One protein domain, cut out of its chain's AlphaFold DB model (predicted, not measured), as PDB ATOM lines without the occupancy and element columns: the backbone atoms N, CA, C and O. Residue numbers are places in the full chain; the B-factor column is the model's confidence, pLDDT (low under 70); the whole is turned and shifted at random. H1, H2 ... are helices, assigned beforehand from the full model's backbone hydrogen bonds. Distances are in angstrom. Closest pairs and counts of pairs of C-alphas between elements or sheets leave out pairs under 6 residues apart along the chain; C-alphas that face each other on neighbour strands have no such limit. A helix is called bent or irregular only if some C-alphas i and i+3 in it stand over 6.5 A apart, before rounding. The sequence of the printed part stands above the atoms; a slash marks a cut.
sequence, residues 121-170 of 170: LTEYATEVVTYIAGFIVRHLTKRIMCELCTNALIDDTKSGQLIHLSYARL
ATOM      1  N   LEU A 121     187.287 162.627 103.617       74.62
ATOM      2  CA  LEU A 121     186.172 162.341 104.515       74.62
ATOM      3  C   LEU A 121     184.872 162.238 103.712       74.62
ATOM      4  O   LEU A 121     184.648 162.984 102.758       74.62
ATOM      5  N   THR A 122     183.990 161.326 104.119       82.12
ATOM      6  CA  THR A 122     182.618 161.316 103.602       82.12
ATOM      7  C   THR A 122     181.884 162.573 104.067       82.12
ATOM      8  O   THR A 122     182.247 163.186 105.073       82.12
ATOM      9  N   GLU A 123     180.819 162.953 103.362       80.69
ATOM     10  CA  GLU A 123     179.976 164.093 103.743       80.69
ATOM     11  C   GLU A 123     179.450 163.945 105.183       80.69
ATOM     12  O   GLU A 123     179.592 164.850 106.000       80.69
ATOM     13  N   TYR A 124     178.986 162.744 105.548       79.94
ATOM     14  CA  TYR A 124     178.562 162.431 106.914       79.94
ATOM     15  C   TYR A 124     179.693 162.562 107.945       79.94
ATOM     16  O   TYR A 124     179.503 163.146 109.010       79.94
ATOM     17  N   ALA A 125     180.888 162.037 107.653       80.56
ATOM     18  CA  ALA A 125     182.020 162.169 108.570       80.56
ATOM     19  C   ALA A 125     182.439 163.638 108.737       80.56
ATOM     20  O   ALA A 125     182.785 164.056 109.840       80.56
ATOM     21  N   THR A 126     182.346 164.431 107.668       81.12
ATOM     22  CA  THR A 126     182.614 165.875 107.691       81.12
ATOM     23  C   THR A 126     181.620 166.609 108.591       81.12
ATOM     24  O   THR A 126     182.035 167.424 109.415       81.12
ATOM     25  N   GLU A 127     180.331 166.271 108.517       81.38
ATOM     26  CA  GLU A 127     179.289 166.787 109.418       81.38
ATOM     27  C   GLU A 127     179.576 166.451 110.889       81.38
ATOM     28  O   GLU A 127     179.550 167.330 111.754       81.38
ATOM     29  N   VAL A 128     179.920 165.192 111.183       82.38
ATOM     30  CA  VAL A 128     180.242 164.744 112.550       82.38
ATOM     31  C   VAL A 128     181.469 165.473 113.102       82.38
ATOM     32  O   VAL A 128     181.442 165.964 114.233       82.38
ATOM     33  N   VAL A 129     182.539 165.580 112.310       83.12
ATOM     34  CA  VAL A 129     183.763 166.294 112.707       83.12
ATOM     35  C   VAL A 129     183.473 167.777 112.940       83.12
ATOM     36  O   VAL A 129     183.933 168.333 113.936       83.12
ATOM     37  N   THR A 130     182.667 168.402 112.080       82.50
ATOM     38  CA  THR A 130     182.272 169.815 112.216       82.50
ATOM     39  C   THR A 130     181.467 170.049 113.498       82.50
ATOM     40  O   THR A 130     181.738 171.001 114.232       82.50
ATOM     41  N   TYR A 131     180.545 169.144 113.841       83.38
ATOM     42  CA  TYR A 131     179.799 169.200 115.101       83.38
ATOM     43  C   TYR A 131     180.715 169.098 116.337       83.38
ATOM     44  O   TYR A 131     180.605 169.904 117.267       83.38
ATOM     45  N   ILE A 132     181.657 168.144 116.342       84.50
ATOM     46  CA  ILE A 132     182.625 167.979 117.441       84.50
ATOM     47  C   ILE A 132     183.519 169.220 117.566       84.50
ATOM     48  O   ILE A 132     183.724 169.718 118.675       84.50
ATOM     49  N   ALA A 133     184.017 169.745 116.443       80.69
ATOM     50  CA  ALA A 133     184.826 170.959 116.414       80.69
ATOM     51  C   ALA A 133     184.069 172.148 117.027       80.69
ATOM     52  O   ALA A 133     184.601 172.819 117.911       80.69
ATOM     53  N   GLY A 134     182.798 172.344 116.660       81.50
ATOM     54  CA  GLY A 134     181.946 173.383 117.244       81.50
ATOM     55  C   GLY A 134     181.761 173.239 118.760       81.50
ATOM     56  O   GLY A 134     181.821 174.228 119.495       81.50
ATOM     57  N   PHE A 135     181.608 172.010 119.268       83.88
ATOM     58  CA  PHE A 135     181.544 171.761 120.713       83.88
ATOM     59  C   PHE A 135     182.842 172.162 121.431       83.88
ATOM     60  O   PHE A 135     182.785 172.780 122.500       83.88
ATOM     61  N   ILE A 136     183.998 171.828 120.849       83.69
ATOM     62  CA  ILE A 136     185.315 172.172 121.399       83.69
ATOM     63  C   ILE A 136     185.496 173.690 121.418       83.69
ATOM     64  O   ILE A 136     185.822 174.235 122.474       83.69
ATOM     65  N   VAL A 137     185.211 174.378 120.306       84.81
ATOM     66  CA  VAL A 137     185.264 175.848 120.220       84.81
ATOM     67  C   VAL A 137     184.374 176.465 121.296       84.81
ATOM     68  O   VAL A 137     184.868 177.223 122.126       84.81
ATOM     69  N   ARG A 138     183.108 176.033 121.414       82.94
ATOM     70  CA  ARG A 138     182.181 176.498 122.465       82.94
ATOM     71  C   ARG A 138     182.740 176.325 123.880       82.94
ATOM     72  O   ARG A 138     182.439 177.128 124.765       82.94
ATOM     73  N   HIS A 139     183.494 175.258 124.129       84.31
ATOM     74  CA  HIS A 139     184.109 175.015 125.430       84.31
ATOM     75  C   HIS A 139     185.333 175.913 125.666       84.31
ATOM     76  O   HIS A 139     185.496 176.449 126.763       84.31
ATOM     77  N   LEU A 140     186.167 176.106 124.641       82.12
ATOM     78  CA  LEU A 140     187.385 176.914 124.702       82.12
ATOM     79  C   LEU A 140     187.092 178.413 124.790       82.12
ATOM     80  O   LEU A 140     187.716 179.097 125.600       82.12
ATOM     81  N   THR A 141     186.093 178.918 124.064       82.94
ATOM     82  CA  THR A 141     185.685 180.333 124.104       82.94
ATOM     83  C   THR A 141     185.240 180.780 125.502       82.94
ATOM     84  O   THR A 141     185.349 181.950 125.846       82.94
ATOM     85  N   LYS A 142     184.794 179.854 126.363       83.75
ATOM     86  CA  LYS A 142     184.467 180.152 127.771       83.75
ATOM     87  C   LYS A 142     185.695 180.329 128.672       83.75
ATOM     88  O   LYS A 142     185.546 180.730 129.823       83.75
ATOM     89  N   ARG A 143     186.883 179.936 128.207       86.88
ATOM     90  CA  ARG A 143     188.130 179.890 128.991       86.88
ATOM     91  C   ARG A 143     189.209 180.816 128.430       86.88
ATOM     92  O   ARG A 143     190.049 181.281 129.193       86.88
ATOM     93  N   ILE A 144     189.201 181.063 127.122       88.94
ATOM     94  CA  ILE A 144     190.155 181.943 126.448       88.94
ATOM     95  C   ILE A 144     189.688 183.394 126.594       88.94
ATOM     96  O   ILE A 144     188.601 183.754 126.160       88.94
ATOM     97  N   MET A 145     190.537 184.228 127.196       85.12
ATOM     98  CA  MET A 145     190.263 185.654 127.432       85.12
ATOM     99  C   MET A 145     190.734 186.554 126.276       85.12
ATOM    100  O   MET A 145     190.387 187.729 126.229       85.12
ATOM    101  N   CYS A 146     191.553 186.026 125.361       86.31
ATOM    102  CA  CYS A 146     192.081 186.770 124.219       86.31
ATOM    103  C   CYS A 146     191.077 186.763 123.062       86.31
ATOM    104  O   CYS A 146     190.809 185.715 122.476       86.31
ATOM    105  N   GLU A 147     190.575 187.941 122.700       83.69
ATOM    106  CA  GLU A 147     189.588 188.115 121.631       83.69
ATOM    107  C   GLU A 147     190.113 187.666 120.259       83.69
ATOM    108  O   GLU A 147     189.408 186.983 119.524       83.69
ATOM    109  N   LEU A 148     191.385 187.940 119.942       84.56
ATOM    110  CA  LEU A 148     192.010 187.484 118.694       84.56
ATOM    111  C   LEU A 148     192.052 185.953 118.597       84.56
ATOM    112  O   LEU A 148     191.752 185.391 117.547       84.56
ATOM    113  N   CYS A 149     192.393 185.273 119.697       83.62
ATOM    114  CA  CYS A 149     192.420 183.811 119.744       83.62
ATOM    115  C   CYS A 149     191.012 183.222 119.647       83.62
ATOM    116  O   CYS A 149     190.824 182.203 118.993       83.62
ATOM    117  N   THR A 150     190.025 183.863 120.272       83.00
ATOM    118  CA  THR A 150     188.623 183.456 120.170       83.00
ATOM    119  C   THR A 150     188.105 183.599 118.742       83.00
ATOM    120  O   THR A 150     187.516 182.658 118.220       83.00
ATOM    121  N   ASN A 151     188.378 184.726 118.084       81.25
ATOM    122  CA  ASN A 151     187.946 184.965 116.707       81.25
ATOM    123  C   ASN A 151     188.652 184.036 115.712       81.25
ATOM    124  O   ASN A 151     188.038 183.608 114.746       81.25
ATOM    125  N   ALA A 152     189.906 183.650 115.971       84.50
ATOM    126  CA  ALA A 152     190.613 182.663 115.153       84.50
ATOM    127  C   ALA A 152     190.023 181.240 115.247       84.50
ATOM    128  O   ALA A 152     190.299 180.406 114.388       84.50
ATOM    129  N   LEU A 153     189.245 180.946 116.295       82.00
ATOM    130  CA  LEU A 153     188.598 179.646 116.504       82.00
ATOM    131  C   LEU A 153     187.181 179.577 115.924       82.00
ATOM    132  O   LEU A 153     186.624 178.484 115.828       82.00
ATOM    133  N   ILE A 154     186.584 180.720 115.584       80.50
ATOM    134  CA  ILE A 154     185.214 180.811 115.083       80.50
ATOM    135  C   ILE A 154     185.280 180.976 113.566       80.50
ATOM    136  O   ILE A 154     185.948 181.868 113.053       80.50
ATOM    137  N   ASP A 155     184.585 180.098 112.852       72.44
ATOM    138  CA  ASP A 155     184.437 180.160 111.402       72.44
ATOM    139  C   ASP A 155     182.943 180.264 111.078       72.44
ATOM    140  O   ASP A 155     182.184 179.323 111.313       72.44
ATOM    141  N   ASP A 156     182.520 181.417 110.556       65.50
ATOM    142  CA  ASP A 156     181.117 181.700 110.222       65.50
ATOM    143  C   ASP A 156     180.675 181.040 108.903       65.50
ATOM    144  O   ASP A 156     179.498 181.075 108.540       65.50
ATOM    145  N   THR A 157     181.604 180.436 108.153       63.22
ATOM    146  CA  THR A 157     181.322 179.917 106.806       63.22
ATOM    147  C   THR A 157     180.766 178.493 106.796       63.22
ATOM    148  O   THR A 157     180.201 178.062 105.788       63.22
ATOM    149  N   LYS A 158     180.882 177.751 107.907       61.00
ATOM    150  CA  LYS A 158     180.504 176.332 107.977       61.00
ATOM    151  C   LYS A 158     179.254 176.120 108.821       61.00
ATOM    152  O   LYS A 158     179.285 176.189 110.045       61.00
ATOM    153  N   SER A 159     178.155 175.800 108.145       58.78
ATOM    154  CA  SER A 159     176.885 175.404 108.760       58.78
ATOM    155  C   SER A 159     176.601 173.942 108.425       58.78
ATOM    156  O   SER A 159     176.482 173.603 107.252       58.78
ATOM    157  N   GLY A 160     176.515 173.087 109.445       61.53
ATOM    158  CA  GLY A 160     176.201 171.665 109.293       61.53
ATOM    159  C   GLY A 160     174.782 171.331 109.751       61.53
ATOM    160  O   GLY A 160     174.261 171.944 110.691       61.53
ATOM    161  N   GLN A 161     174.147 170.339 109.127       63.22
ATOM    162  CA  GLN A 161     172.806 169.871 109.506       63.22
ATOM    163  C   GLN A 161     172.754 169.408 110.974       63.22
ATOM    164  O   GLN A 161     171.771 169.664 111.676       63.22
ATOM    165  N   LEU A 162     173.836 168.798 111.474       60.00
ATOM    166  CA  LEU A 162     173.940 168.346 112.870       60.00
ATOM    167  C   LEU A 162     174.046 169.500 113.877       60.00
ATOM    168  O   LEU A 162     173.634 169.355 115.029       60.00
ATOM    169  N   ILE A 163     174.554 170.660 113.455       59.12
ATOM    170  CA  ILE A 163     174.619 171.860 114.300       59.12
ATOM    171  C   ILE A 163     173.202 172.412 114.519       59.12
ATOM    172  O   ILE A 163     172.844 172.768 115.643       59.12
ATOM    173  N   HIS A 164     172.351 172.386 113.489       53.69
ATOM    174  CA  HIS A 164     170.960 172.845 113.581       53.69
ATOM    175  C   HIS A 164     170.047 171.918 114.398       53.69
ATOM    176  O   HIS A 164     169.137 172.402 115.071       53.69
ATOM    177  N   LEU A 165     170.305 170.606 114.409       50.53
ATOM    178  CA  LEU A 165     169.512 169.635 115.179       50.53
ATOM    179  C   LEU A 165     169.664 169.785 116.704       50.53
ATOM    180  O   LEU A 165     168.833 169.282 117.455       50.53
ATOM    181  N   SER A 166     170.674 170.529 117.170       45.88
ATOM    182  CA  SER A 166     170.861 170.845 118.591       45.88
ATOM    183  C   SER A 166     169.985 172.005 119.112       45.88
ATOM    184  O   SER A 166     170.003 172.294 120.307       45.88
ATOM    185  N   TYR A 167     169.133 172.607 118.265       42.78
ATOM    186  CA  TYR A 167     168.073 173.554 118.666       42.78
ATOM    187  C   TYR A 167     166.742 172.875 119.055       42.78
ATOM    188  O   TYR A 167     165.657 173.407 118.815       42.78
ATOM    189  N   ALA A 168     166.800 171.729 119.732       29.34
ATOM    190  CA  ALA A 168     165.651 171.153 120.428       29.34
ATOM    191  C   ALA A 168     165.942 171.066 121.936       29.34
ATOM    192  O   ALA A 168     166.375 170.038 122.428       29.34
ATOM    193  N   ARG A 169     165.696 172.194 122.624       30.25
ATOM    194  CA  ARG A 169     165.445 172.384 124.073       30.25
ATOM    195  C   ARG A 169     166.241 171.528 125.093       30.25
ATOM    196  O   ARG A 169     165.948 170.350 125.261       30.25
ATOM    197  N   LEU A 170     166.984 172.276 125.929       34.72
ATOM    198  CA  LEU A 170     167.600 171.986 127.246       34.72
ATOM    199  C   LEU A 170     169.008 171.373 127.230       34.72
ATOM    200  O   LEU A 170     169.154 170.160 126.989       34.72
TER     201      LEU A 170
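AT A GLANCE: This is residues 121 to 170 of the 170 residues of an uncharacterized protein of Ooceraea biroi (UniProt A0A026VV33). One long helix, H1, is the backbone of a loose, open frame: past its last residue the chain turns and folds back as the shorter helix H2, running opposite ways to H1, and then an unnamed stretch returns toward the first half of H1, where the tiny helix H3 packs on it. Residues 143 to 148, at the turn and the beginning of H2, stick out beyond the end of H1, and residues 165 to 170 trail on after H3 as a tail. The printed part has 50 residues with three named helices, in the order H1, H2, H3, and no named strand; its class is all helix, with 29 residues in named helices. The whole is loose, with a radius of gyration of the C-alphas of 12.2 A, and flat, spanning 33 by 30 by 15 A.

HOW THE PARTS SIT: H1, residues 123 to 140, is the longest helix. H3, residues 161 to 164, touches H1, which meets it with residues 127 to 131 alone; the closest C-alphas of the two are those of Tyr 131 and Ile 163, 5.9 A apart. H2, residues 147 to 153, is close to H1 but not clearly touching, with 1 pair of C-alphas within 8 A, those of Val 137 and Leu 153 at 6.3 A. The lines of H1 and H2 stand at a shallow tilt of 19 degrees, and the two run opposite ways. Their centres are 16.9 A apart. H2 and H3 are apart. Every pair of O i and N i+4 is within hydrogen-bond range in H1 and H2. H3 is too short for such a pair, and its 1 pair of O i and N i+3 is within range.

IN THESE COORDINATES: H1 begins at Glu 123, with its C-alpha at (179.976, 164.093, 103.743), and ends at Leu 140, at (187.385, 176.914, 124.702), 25.7 A from first to last C-alpha. H2 runs from Glu 147 to Leu 153 and is 9.9 A long. H3 runs from Gln 161 to His 164, whose C-alpha is at (170.960, 172.845, 113.581). No helix is bent or irregular.

THE WHOLE: The two C-alphas farthest apart are those of Thr 122 and Met 145, at 34.9 A, and the C-alphas of Leu 121 and Leu 170, the first and last printed, are 30.9 A apart. Residue 170 is the chain's last residue. The printed part has no cut. The link from H1 to H2, 6 residues, and the link from H2 to H3, 7 residues, are both short. The mean pLDDT of the printed part is 73.4, and the model's confidence is low, under 70, at residues 156 to 170, which include H3 with a mean of 59.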